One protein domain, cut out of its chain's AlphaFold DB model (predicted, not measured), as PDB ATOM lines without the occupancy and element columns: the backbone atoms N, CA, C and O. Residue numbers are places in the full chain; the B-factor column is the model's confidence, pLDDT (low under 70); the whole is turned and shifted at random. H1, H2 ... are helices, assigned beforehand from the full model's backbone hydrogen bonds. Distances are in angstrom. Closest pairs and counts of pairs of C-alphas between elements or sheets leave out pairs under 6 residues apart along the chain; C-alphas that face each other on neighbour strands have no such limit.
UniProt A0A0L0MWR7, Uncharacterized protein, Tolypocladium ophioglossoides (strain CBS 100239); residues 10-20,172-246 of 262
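This is residues 10 to 20 and 172 to 246 of the 262 residues of an uncharacterized protein of Tolypocladium ophioglossoides (strain CBS 100239) (UniProt A0A0L0MWR7). Six short helices form a cluster packed mostly crosswise: H4, the longest, makes a corner with H5, and H5 packs at a wide angle on H2, the helix nearest the middle. H1 packs on H4 and H5, H3 folds back on H2 as a helical hairpin, and a long link leads from H5 to the small H6. The printed part has 86 residues, with named helices H1 to H6 in order along it and no named strand; the class is all helix. It is compact, with a radius of gyration of the C-alphas of 12.4 A, and elongated, spanning 39 by 25 by 24 A.

H4, residues 207 to 216, is 14.9 A long from first to last C-alpha, starting at (-55.693, 39.318, -11.187). H5 is residues 218 to 226, 12.2 A; H2 is 180 to 188, 12.4 A; H3 is 196 to 202; H1 is 10 to 17, from C-alpha 10 at (-52.815, 31.718, -8.506); H6 is 238 to 241.

H4 and H5 only just touch, with 3 pairs of C-alphas within 8 A, and only at the corner, closest at Phe 214 and Ala 220, 6.1 A. H5 touches H2, about perpendicular at 73 degrees; C-alphas 181 and 219, the closest, are 3.9 A apart. H2 touches H3 at a steep tilt of 43 degrees, opposite ways, with C-alphas 182 and 201 closest at 4.9 A. H1 touches H5, about perpendicular at 81 degrees, with C-alphas 17 and 220 closest at 6.8 A. H3 and H5 are apart. Every O i to N i+4 pair is within hydrogen-bond range in H1, H2, H3 and H5; in H4 5 of 6 are, and H6 is too short for one.

C-alphas 172 and 192, the farthest apart, are 41.4 A apart. Residues 21 to 171 are not printed; C-alphas 20 and 172 are 15.5 A apart across the cut. The link from H5 to H6 is long. The pLDDT is under 70 at residues 10, 13 to 20, 189 to 195 and 244 to 246.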
ATOM      1  N   LYS A  10     -52.402  30.463  -7.849       67.56
ATOM      2  CA  LYS A  10     -52.815  31.718  -8.506       67.56
ATOM      3  C   LYS A  10     -51.896  32.889  -8.151       67.56
ATOM      4  O   LYS A  10     -51.446  33.614  -9.038       67.56
ATOM      5  N   ASN A  11     -51.591  33.060  -6.865       71.38
ATOM      6  CA  ASN A  11     -50.739  34.153  -6.391       71.38
ATOM      7  C   ASN A  11     -49.283  33.979  -6.841       71.38
ATOM      8  O   ASN A  11     -48.622  34.963  -7.183       71.38
ATOM      9  N   ASP A  12     -48.797  32.739  -6.894       75.31
ATOM     10  CA  ASP A  12     -47.449  32.430  -7.373       75.31
ATOM     11  C   ASP A  12     -47.307  32.685  -8.879       75.31
ATOM     12  O   ASP A  12     -46.339  33.323  -9.301       75.31
ATOM     13  N   VAL A  13     -48.302  32.295  -9.683       69.81
ATOM     14  CA  VAL A  13     -48.352  32.598 -11.124       69.81
ATOM     15  C   VAL A  13     -48.345  34.107 -11.370       69.81
ATOM     16  O   VAL A  13     -47.544  34.599 -12.170       69.81
ATOM     17  N   ILE A  14     -49.184  34.857 -10.649       69.88
ATOM     18  CA  ILE A  14     -49.258  36.321 -10.749       69.88
ATOM     19  C   ILE A  14     -47.902  36.955 -10.409       69.88
ATOM     20  O   ILE A  14     -47.420  37.812 -11.150       69.88
ATOM     21  N   ARG A  15     -47.247  36.511  -9.331       68.25
ATOM     22  CA  ARG A  15     -45.940  37.038  -8.913       68.25
ATOM     23  C   ARG A  15     -44.845  36.760  -9.942       68.25
ATOM     24  O   ARG A  15     -44.041  37.642 -10.233       68.25
ATOM     25  N   VAL A  16     -44.792  35.542 -10.482       65.62
ATOM     26  CA  VAL A  16     -43.755  35.141 -11.445       65.62
ATOM     27  C   VAL A  16     -43.922  35.893 -12.763       65.62
ATOM     28  O   VAL A  16     -42.932  36.341 -13.350       65.62
ATOM     29  N   ALA A  17     -45.165  36.061 -13.214       67.69
ATOM     30  CA  ALA A  17     -45.457  36.550 -14.551       67.69
ATOM     31  C   ALA A  17     -45.678  38.068 -14.660       67.69
ATOM     32  O   ALA A  17     -45.657  38.563 -15.788       67.69
ATOM     33  N   ALA A  18     -45.841  38.796 -13.547       61.19
ATOM     34  CA  ALA A  18     -46.136  40.230 -13.545       61.19
ATOM     35  C   ALA A  18     -44.946  41.144 -13.193       61.19
ATOM     36  O   ALA A  18     -43.949  40.732 -12.600       61.19
ATOM     37  N   TYR A  19     -45.076  42.420 -13.565       60.28
ATOM     38  CA  TYR A  19     -44.171  43.525 -13.234       60.28
ATOM     39  C   TYR A  19     -44.986  44.684 -12.629       60.28
ATOM     40  O   TYR A  19     -46.052  45.008 -13.145       60.28
ATOM     41  N   HIS A  20     -44.501  45.311 -11.548       50.09
ATOM     42  CA  HIS A  20     -45.211  46.383 -10.831       50.09
ATOM     43  C   HIS A  20     -44.563  47.762 -11.041       50.09
ATOM     44  O   HIS A  20     -43.339  47.886 -11.010       50.09
ATOM     45  N   GLU A 172     -58.735  45.474  -0.793       87.88
ATOM     46  CA  GLU A 172     -57.470  45.135  -1.441       87.88
ATOM     47  C   GLU A 172     -57.060  46.157  -2.507       87.88
ATOM     48  O   GLU A 172     -57.880  46.752  -3.205       87.88
ATOM     49  N   VAL A 173     -55.743  46.319  -2.677       88.00
ATOM     50  CA  VAL A 173     -55.153  47.154  -3.727       88.00
ATOM     51  C   VAL A 173     -54.535  46.284  -4.813       88.00
ATOM     52  O   VAL A 173     -53.671  45.442  -4.563       88.00
ATOM     53  N   GLU A 174     -54.911  46.562  -6.052       89.06
ATOM     54  CA  GLU A 174     -54.501  45.815  -7.226       89.06
ATOM     55  C   GLU A 174     -53.811  46.727  -8.254       89.06
ATOM     56  O   GLU A 174     -54.422  47.605  -8.857       89.06
ATOM     57  N   ASN A 175     -52.511  46.519  -8.482       84.44
ATOM     58  CA  ASN A 175     -51.672  47.407  -9.306       84.44
ATOM     59  C   ASN A 175     -51.738  47.130 -10.825       84.44
ATOM     60  O   ASN A 175     -51.016  47.769 -11.588       84.44
ATOM     61  N   GLY A 176     -52.580  46.190 -11.262       87.62
ATOM     62  CA  GLY A 176     -52.570  45.671 -12.628       87.62
ATOM     63  C   GLY A 176     -51.357  44.782 -12.922       87.62
ATOM     64  O   GLY A 176     -50.297  44.911 -12.305       87.62
ATOM     65  N   LEU A 177     -51.525  43.852 -13.858       88.94
ATOM     66  CA  LEU A 177     -50.534  42.835 -14.205       88.94
ATOM     67  C   LEU A 177     -50.249  42.868 -15.706       88.94
ATOM     68  O   LEU A 177     -51.177  42.878 -16.505       88.94
ATOM     69  N   SER A 178     -48.981  42.832 -16.098       88.75
ATOM     70  CA  SER A 178     -48.565  42.638 -17.496       88.75
ATOM     71  C   SER A 178     -47.928  41.266 -17.658       88.75
ATOM     72  O   SER A 178     -47.361  40.741 -16.705       88.75
ATOM     73  N   CYS A 179     -47.996  40.679 -18.851       89.62
ATOM     74  CA  CYS A 179     -47.543  39.307 -19.069       89.62
ATOM     75  C   CYS A 179     -46.091  39.230 -19.566       89.62
ATOM     76  O   CYS A 179     -45.814  39.510 -20.735       89.62
ATOM     77  N   LYS A 180     -45.166  38.734 -18.726       87.56
ATOM     78  CA  LYS A 180     -43.789  38.401 -19.156       87.56
ATOM     79  C   LYS A 180     -43.764  37.391 -20.310       87.56
ATOM     80  O   LYS A 180     -42.895  37.465 -21.172       87.56
ATOM     81  N   GLY A 181     -44.734  36.479 -20.370       88.62
ATOM     82  CA  GLY A 181     -44.869  35.515 -21.463       88.62
ATOM     83  C   GLY A 181     -45.153  36.161 -22.821       88.62
ATOM     84  O   GLY A 181     -44.596  35.737 -23.831       88.62
ATOM     85  N   CYS A 182     -45.964  37.222 -22.852       88.56
ATOM     86  CA  CYS A 182     -46.173  38.012 -24.066       88.56
ATOM     87  C   CYS A 182     -44.890  38.734 -24.492       88.56
ATOM     88  O   CYS A 182     -44.609  38.809 -25.684       88.56
ATOM     89  N   GLN A 183     -44.070  39.184 -23.539       86.25
ATOM     90  CA  GLN A 183     -42.767  39.774 -23.848       86.25
ATOM     91  C   GLN A 183     -41.793  38.757 -24.463       86.25
ATOM     92  O   GLN A 183     -41.108  39.082 -25.429       86.25
ATOM     93  N   VAL A 184     -41.764  37.514 -23.969       84.75
ATOM     94  CA  VAL A 184     -40.969  36.434 -24.592       84.75
ATOM     95  C   VAL A 184     -41.381  36.222 -26.050       84.75
ATOM     96  O   VAL A 184     -40.520  36.031 -26.908       84.75
ATOM     97  N   ALA A 185     -42.684  36.279 -26.344       82.88
ATOM     98  CA  ALA A 185     -43.184  36.150 -27.709       82.88
ATOM     99  C   ALA A 185     -42.712  37.306 -28.608       82.88
ATOM    100  O   ALA A 185     -42.314  37.044 -29.739       82.88
ATOM    101  N   VAL A 186     -42.687  38.547 -28.100       82.06
ATOM    102  CA  VAL A 186     -42.110  39.702 -28.815       82.06
ATOM    103  C   VAL A 186     -40.623  39.473 -29.103       82.06
ATOM    104  O   VAL A 186     -40.209  39.571 -30.253       82.06
ATOM    105  N   GLU A 187     -39.830  39.107 -28.093       82.25
ATOM    106  CA  GLU A 187     -38.375  38.903 -28.238       82.25
ATOM    107  C   GLU A 187     -38.021  37.718 -29.151       82.25
ATOM    108  O   GLU A 187     -36.972  37.712 -29.791       82.25
ATOM    109  N   SER A 188     -38.911  36.728 -29.249       77.69
ATOM    110  CA  SER A 188     -38.758  35.574 -30.144       77.69
ATOM    111  C   SER A 188     -39.319  35.824 -31.549       77.69
ATOM    112  O   SER A 188     -39.075  35.031 -32.464       77.69
ATOM    113  N   SER A 189     -40.105  36.889 -31.736       69.81
ATOM    114  CA  SER A 189     -40.729  37.210 -33.018       69.81
ATOM    115  C   SER A 189     -39.714  37.816 -33.987       69.81
ATOM    116  O   SER A 189     -38.835  38.591 -33.613       69.81
ATOM    117  N   ARG A 190     -39.808  37.442 -35.269       59.50
ATOM    118  CA  ARG A 190     -38.976  38.051 -36.313       59.50
ATOM    119  C   ARG A 190     -39.427  39.505 -36.552       59.50
ATOM    120  O   ARG A 190     -40.611  39.791 -36.410       59.50
ATOM    121  N   PRO A 191     -38.555  40.396 -37.057       53.53
ATOM    122  CA  PRO A 191     -38.791  41.851 -37.139       53.53
ATOM    123  C   PRO A 191     -39.899  42.316 -38.100       53.53
ATOM    124  O   PRO A 191     -40.089  43.508 -38.325       53.53
ATOM    125  N   ARG A 192     -40.595  41.374 -38.737       52.03
ATOM    126  CA  ARG A 192     -41.759  41.592 -39.608       52.03
ATOM    127  C   ARG A 192     -42.903  40.685 -39.153       52.03
ATOM    128  O   ARG A 192     -43.473  39.955 -39.957       52.03
ATOM    129  N   GLY A 193     -43.086  40.608 -37.840       53.03
ATOM    130  CA  GLY A 193     -44.101  39.789 -37.196       53.03
ATOM    131  C   GLY A 193     -45.461  40.478 -37.138       53.03
ATOM    132  O   GLY A 193     -45.597  41.655 -37.457       53.03
ATOM    133  N   ASP A 194     -46.443  39.691 -36.717       61.22
ATOM    134  CA  ASP A 194     -47.822  40.071 -36.414       61.22
ATOM    135  C   ASP A 194     -47.882  41.231 -35.394       61.22
ATOM    136  O   ASP A 194     -47.422  41.087 -34.258       61.22
ATOM    137  N   GLU A 195     -48.446  42.378 -35.796       63.47
ATOM    138  CA  GLU A 195     -48.601  43.571 -34.943       63.47
ATOM    139  C   GLU A 195     -49.380  43.261 -33.650       63.47
ATOM    140  O   GLU A 195     -49.099  43.851 -32.604       63.47
ATOM    141  N   SER A 196     -50.242  42.233 -33.662       71.25
ATOM    142  CA  SER A 196     -51.021  41.800 -32.494       71.25
ATOM    143  C   SER A 196     -50.171  41.302 -31.319       71.25
ATOM    144  O   SER A 196     -50.669  41.133 -30.198       71.25
ATOM    145  N   VAL A 197     -48.888  40.992 -31.545       76.06
ATOM    146  CA  VAL A 197     -47.973  40.559 -30.479       76.06
ATOM    147  C   VAL A 197     -47.622  41.742 -29.569       76.06
ATOM    148  O   VAL A 197     -47.528  41.560 -28.352       76.06
ATOM    149  N   PHE A 198     -47.502  42.953 -30.125       76.25
ATOM    150  CA  PHE A 198     -47.256  44.166 -29.344       76.25
ATOM    151  C   PHE A 198     -48.482  44.535 -28.512       76.25
ATOM    152  O   PHE A 198     -48.340  44.700 -27.299       76.25
ATOM    153  N   ASP A 199     -49.674  44.506 -29.116       80.06
ATOM    154  CA  ASP A 199     -50.940  44.766 -28.419       80.06
ATOM    155  C   ASP A 199     -51.094  43.868 -27.190       80.06
ATOM    156  O   ASP A 199     -51.330  44.339 -26.078       80.06
ATOM    157  N   ARG A 200     -50.876  42.556 -27.355       83.06
ATOM    158  CA  ARG A 200     -50.968  41.584 -26.253       83.06
ATOM    159  C   ARG A 200     -49.955  41.836 -25.143       83.06
ATOM    160  O   ARG A 200     -50.263  41.584 -23.977       83.06
ATOM    161  N   ARG A 201     -48.751  42.293 -25.491       84.81
ATOM    162  CA  ARG A 201     -47.692  42.614 -24.528       84.81
ATOM    163  C   ARG A 201     -48.006  43.884 -23.746       84.81
ATOM    164  O   ARG A 201     -47.715  43.931 -22.553       84.81
ATOM    165  N   ASP A 202     -48.608  44.873 -24.393       85.06
ATOM    166  CA  ASP A 202     -48.945  46.164 -23.791       85.06
ATOM    167  C   ASP A 202     -50.228  46.136 -22.943       85.06
ATOM    168  O   ASP A 202     -50.520  47.075 -22.195       85.06
ATOM    169  N   MET A 203     -50.978  45.033 -22.996       87.25
ATOM    170  CA  MET A 203     -52.129  44.821 -22.130       87.25
ATOM    171  C   MET A 203     -51.741  44.750 -20.647       87.25
ATOM    172  O   MET A 203     -50.785  44.087 -20.230       87.25
ATOM    173  N   VAL A 204     -52.566  45.414 -19.838       90.62
ATOM    174  CA  VAL A 204     -52.562  45.319 -18.379       90.62
ATOM    175  C   VAL A 204     -53.865  44.659 -17.961       90.62
ATOM    176  O   VAL A 204     -54.941  45.057 -18.405       90.62
ATOM    177  N   TYR A 205     -53.762  43.651 -17.109       91.81
ATOM    178  CA  TYR A 205     -54.855  42.803 -16.667       91.81
ATOM    179  C   TYR A 205     -55.149  43.029 -15.192       91.81
ATOM    180  O   TYR A 205     -54.278  43.450 -14.427       91.81
ATOM    181  N   SER A 206     -56.371  42.681 -14.798       91.81
ATOM    182  CA  SER A 206     -56.631  42.386 -13.391       91.81
ATOM    183  C   SER A 206     -56.069  41.013 -12.987       91.81
ATOM    184  O   SER A 206     -55.672  40.261 -13.869       91.81
ATOM    185  N   LYS A 207     -56.066  40.646 -11.699       89.06
ATOM    186  CA  LYS A 207     -55.693  39.318 -11.187       89.06
ATOM    187  C   LYS A 207     -56.491  38.234 -11.912       89.06
ATOM    188  O   LYS A 207     -55.893  37.370 -12.542       89.06
ATOM    189  N   ASP A 208     -57.819  38.336 -11.911       89.81
ATOM    190  CA  ASP A 208     -58.690  37.350 -12.569       89.81
ATOM    191  C   ASP A 208     -58.488  37.354 -14.085       89.81
ATOM    192  O   ASP A 208     -58.220  36.316 -14.682       89.81
ATOM    193  N   GLY A 209     -58.484  38.543 -14.700       91.56
ATOM    194  CA  GLY A 209     -58.259  38.661 -16.142       91.56
ATOM    195  C   GLY A 209     -56.879  38.160 -16.582       91.56
ATOM    196  O   GLY A 209     -56.714  37.718 -17.716       91.56
ATOM    197  N   PHE A 210     -55.881  38.205 -15.697       91.56
ATOM    198  CA  PHE A 210     -54.563  37.640 -15.947       91.56
ATOM    199  C   PHE A 210     -54.598  36.113 -15.909       91.56
ATOM    200  O   PHE A 210     -53.958  35.482 -16.745       91.56
ATOM    201  N   LEU A 211     -55.335  35.513 -14.971       91.31
ATOM    202  CA  LEU A 211     -55.510  34.059 -14.914       91.31
ATOM    203  C   LEU A 211     -56.252  33.546 -16.155       91.31
ATOM    204  O   LEU A 211     -55.825  32.560 -16.755       91.31
ATOM    205  N   ASP A 212     -57.280  34.265 -16.606       91.38
ATOM    206  CA  ASP A 212     -57.968  33.963 -17.864       91.38
ATOM    207  C   ASP A 212     -57.003  34.043 -19.055       91.38
ATOM    208  O   ASP A 212     -56.917  33.124 -19.873       91.38
ATOM    209  N   HIS A 213     -56.200  35.111 -19.120       91.62
ATOM    210  CA  HIS A 213     -55.159  35.268 -20.135       91.62
ATOM    211  C   HIS A 213     -54.106  34.149 -20.082       91.62
ATOM    212  O   HIS A 213     -53.689  33.635 -21.125       91.62
ATOM    213  N   PHE A 214     -53.665  33.757 -18.885       91.38
ATOM    214  CA  PHE A 214     -52.641  32.736 -18.670       91.38
ATOM    215  C   PHE A 214     -53.028  31.406 -19.323       91.38
ATOM    216  O   PHE A 214     -52.196  30.780 -19.986       91.38
ATOM    217  N   ASN A 215     -54.306  31.022 -19.235       89.81
ATOM    218  CA  ASN A 215     -54.818  29.798 -19.852       89.81
ATOM    219  C   ASN A 215     -54.589  29.766 -21.374       89.81
ATOM    220  O   ASN A 215     -54.267  28.711 -21.932       89.81
ATOM    221  N   ALA A 216     -54.658  30.921 -22.043       89.69
ATOM    222  CA  ALA A 216     -54.423  31.054 -23.482       89.69
ATOM    223  C   ALA A 216     -52.955  31.361 -23.851       89.69
ATOM    224  O   ALA A 216     -52.535  31.125 -24.986       89.69
ATOM    225  N   CYS A 217     -52.139  31.867 -22.922       90.25
ATOM    226  CA  CYS A 217     -50.804  32.379 -23.229       90.25
ATOM    227  C   CYS A 217     -49.715  31.295 -23.192       90.25
ATOM    228  O   CYS A 217     -49.250  30.877 -22.131       90.25
ATOM    229  N   VAL A 218     -49.240  30.879 -24.373       89.81
ATOM    230  CA  VAL A 218     -48.152  29.886 -24.513       89.81
ATOM    231  C   VAL A 218     -46.869  30.349 -23.819       89.81
ATOM    232  O   VAL A 218     -46.264  29.577 -23.080       89.81
ATOM    233  N   GLY A 219     -46.480  31.616 -23.999       88.44
ATOM    234  CA  GLY A 219     -45.272  32.162 -23.376       88.44
ATOM    235  C   GLY A 219     -45.338  32.150 -21.847       88.44
ATOM    236  O   GLY A 219     -44.357  31.807 -21.195       88.44
ATOM    237  N   ALA A 220     -46.499  32.464 -21.259       89.69
ATOM    238  CA  ALA A 220     -46.656  32.483 -19.804       89.69
ATOM    239  C   ALA A 220     -46.593  31.070 -19.212       89.69
ATOM    240  O   ALA A 220     -45.890  30.848 -18.227       89.69
ATOM    241  N   LYS A 221     -47.257  30.102 -19.859       90.56
ATOM    242  CA  LYS A 221     -47.200  28.686 -19.471       90.56
ATOM    243  C   LYS A 221     -45.785  28.118 -19.595       90.56
ATOM    244  O   LYS A 221     -45.330  27.415 -18.696       90.56
ATOM    245  N   GLY A 222     -45.065  28.474 -20.661       89.19
ATOM    246  CA  GLY A 222     -43.665  28.091 -20.840       89.19
ATOM    247  C   GLY A 222     -42.766  28.607 -19.713       89.19
ATOM    248  O   GLY A 222     -41.988  27.839 -19.151       89.19
ATOM    249  N   LEU A 223     -42.919  29.881 -19.330       87.75
ATOM    250  CA  LEU A 223     -42.181  30.459 -18.201       87.75
ATOM    251  C   LEU A 223     -42.526  29.786 -16.869       87.75
ATOM    252  O   LEU A 223     -41.628  29.507 -16.079       87.75
ATOM    253  N   TRP A 224     -43.805  29.493 -16.628       89.31
ATOM    254  CA  TRP A 224     -44.253  28.809 -15.415       89.31
ATOM    255  C   TRP A 224     -43.571  27.446 -15.243       89.31
ATOM    256  O   TRP A 224     -42.956  27.197 -14.204       89.31
ATOM    257  N   VAL A 225     -43.576  26.617 -16.292       89.94
ATOM    258  CA  VAL A 225     -42.900  25.307 -16.298       89.94
ATOM    259  C   VAL A 225     -41.387  25.462 -16.135       89.94
ATOM    260  O   VAL A 225     -40.791  24.795 -15.292       89.94
ATOM    261  N   ALA A 226     -40.759  26.375 -16.885       88.00
ATOM    262  CA  ALA A 226     -39.316  26.617 -16.806       88.00
ATOM    263  C   ALA A 226     -38.861  27.090 -15.414       88.00
ATOM    264  O   ALA A 226     -37.756  26.771 -14.982       88.00
ATOM    265  N   SER A 227     -39.721  27.821 -14.701       87.94
ATOM    266  CA  SER A 227     -39.481  28.268 -13.326       87.94
ATOM    267  C   SER A 227     -39.801  27.216 -12.257       87.94
ATOM    268  O   SER A 227     -39.727  27.533 -11.072       87.94
ATOM    269  N   GLN A 228     -40.174  25.988 -12.645       89.38
ATOM    270  CA  GLN A 228     -40.686  24.949 -11.741       89.38
ATOM    271  C   GLN A 228     -41.763  25.507 -10.806       89.38
ATOM    272  O   GLN A 228     -41.622  25.452  -9.586       89.38
ATOM    273  N   GLU A 229     -42.804  26.114 -11.380       87.50
ATOM    274  CA  GLU A 229     -43.896  26.724 -10.608       87.50
ATOM    275  C   GLU A 229     -43.416  27.887  -9.715       87.50
ATOM    276  O   GLU A 229     -43.887  28.086  -8.598       87.50
ATOM    277  N   GLY A 230     -42.425  28.650 -10.183       83.00
ATOM    278  CA  GLY A 230     -41.835  29.768  -9.448       83.00
ATOM    279  C   GLY A 230     -40.824  29.381  -8.366       83.00
ATOM    280  O   GLY A 230     -40.389  30.260  -7.622       83.00
ATOM    281  N   ARG A 231     -40.441  28.101  -8.265       84.38
ATOM    282  CA  ARG A 231     -39.475  27.602  -7.271       84.38
ATOM    283  C   ARG A 231     -38.023  27.836  -7.673       84.38
ATOM    284  O   ARG A 231     -37.164  27.908  -6.797       84.38
ATOM    285  N   VAL A 232     -37.739  27.967  -8.971       87.44
ATOM    286  CA  VAL A 232     -36.388  28.244  -9.473       87.44
ATOM    287  C   VAL A 232     -36.332  29.556 -10.262       87.44
ATOM    288  O   VAL A 232     -37.264  29.878 -11.006       87.44
ATOM    289  N   PRO A 233     -35.236  30.330 -10.134       80.88
ATOM    290  CA  PRO A 233     -35.021  31.502 -10.970       80.88
ATOM    291  C   PRO A 233     -34.962  31.111 -12.448       80.88
ATOM    292  O   PRO A 233     -34.343  30.113 -12.814       80.88
ATOM    293  N   PHE A 234     -35.538  31.943 -13.309       80.00
ATOM    294  CA  PHE A 234     -35.409  31.809 -14.756       80.00
ATOM    295  C   PHE A 234     -34.773  33.068 -15.350       80.00
ATOM    296  O   PHE A 234     -34.745  34.138 -14.733       80.00
ATOM    297  N   LYS A 235     -34.239  32.953 -16.569       81.25
ATOM    298  CA  LYS A 235     -33.712  34.114 -17.289       81.25
ATOM    299  C   LYS A 235     -34.876  34.997 -17.738       81.25
ATOM    300  O   LYS A 235     -35.582  34.657 -18.682       81.25
ATOM    301  N   GLU A 236     -35.053  36.125 -17.059       80.81
ATOM    302  CA  GLU A 236     -36.079  37.099 -17.429       80.81
ATOM    303  C   GLU A 236     -35.881  37.655 -18.854       80.81
ATOM    304  O   GLU A 236     -34.726  37.785 -19.289       80.81
ATOM    305  N   PRO A 237     -36.978  38.030 -19.549       80.00
ATOM    306  CA  PRO A 237     -36.910  38.698 -20.846       80.00
ATOM    307  C   PRO A 237     -36.054  39.960 -20.771       80.00
ATOM    308  O   PRO A 237     -36.050  40.662 -19.750       80.00
ATOM    309  N   GLU A 238     -35.345  40.269 -21.850       80.56
ATOM    310  CA  GLU A 238     -34.410  41.393 -21.899       80.56
ATOM    311  C   GLU A 238     -35.094  42.722 -21.574       80.56
ATOM    312  O   GLU A 238     -34.583  43.504 -20.768       80.56
ATOM    313  N   PHE A 239     -36.303  42.931 -22.092       77.81
ATOM    314  CA  PHE A 239     -37.104  44.112 -21.782       77.81
ATOM    315  C   PHE A 239     -37.386  44.256 -20.283       77.81
ATOM    316  O   PHE A 239     -37.291  45.354 -19.736       77.81
ATOM    317  N   THR A 240     -37.685  43.149 -19.596       76.94
ATOM    318  CA  THR A 240     -37.965  43.155 -18.148       76.94
ATOM    319  C   THR A 240     -36.694  43.459 -17.360       76.94
ATOM    320  O   THR A 240     -36.701  44.334 -16.495       76.94
ATOM    321  N   ARG A 241     -35.571  42.827 -17.728       80.12
ATOM    322  CA  ARG A 241     -34.252  43.088 -17.123       80.12
ATOM    323  C   ARG A 241     -33.821  44.543 -17.272       80.12
ATOM    324  O   ARG A 241     -33.202  45.106 -16.372       80.12
ATOM    325  N   ARG A 242     -34.190  45.161 -18.391       74.06
ATOM    326  CA  ARG A 242     -33.949  46.573 -18.694       74.06
ATOM    327  C   ARG A 242     -35.013  47.515 -18.109       74.06
ATOM    328  O   ARG A 242     -34.969  48.708 -18.376       74.06
ATOM    329  N   ARG A 243     -35.935  47.017 -17.271       71.44
ATOM    330  CA  ARG A 243     -37.013  47.789 -16.614       71.44
ATOM    331  C   ARG A 243     -38.004  48.435 -17.591       71.44
ATOM    332  O   ARG A 243     -38.531  49.516 -17.336       71.44
ATOM    333  N   GLY A 244     -38.282  47.743 -18.693       69.31
ATOM    334  CA  GLY A 244     -39.190  48.190 -19.743       69.31
ATOM    335  C   GLY A 244     -38.508  49.006 -20.843       69.31
ATOM    336  O   GLY A 244     -39.116  49.940 -21.361       69.31
ATOM    337  N   TYR A 245     -37.259  48.669 -21.187       67.38
ATOM    338  CA  TYR A 245     -36.447  49.383 -22.178       67.38
ATOM    339  C   TYR A 245     -35.897  48.464 -23.278       67.38
ATOM    340  O   TYR A 245     -35.380  47.382 -22.995       67.38
ATOM    341  N   LEU A 246     -35.951  48.950 -24.524       63.03
ATOM    342  CA  LEU A 246     -35.202  48.435 -25.675       63.03
ATOM    343  C   LEU A 246     -34.420  49.604 -26.325       63.03
ATOM    344  O   LEU A 246     -35.036  50.607 -26.690       63.03
TER     345      LEU A 246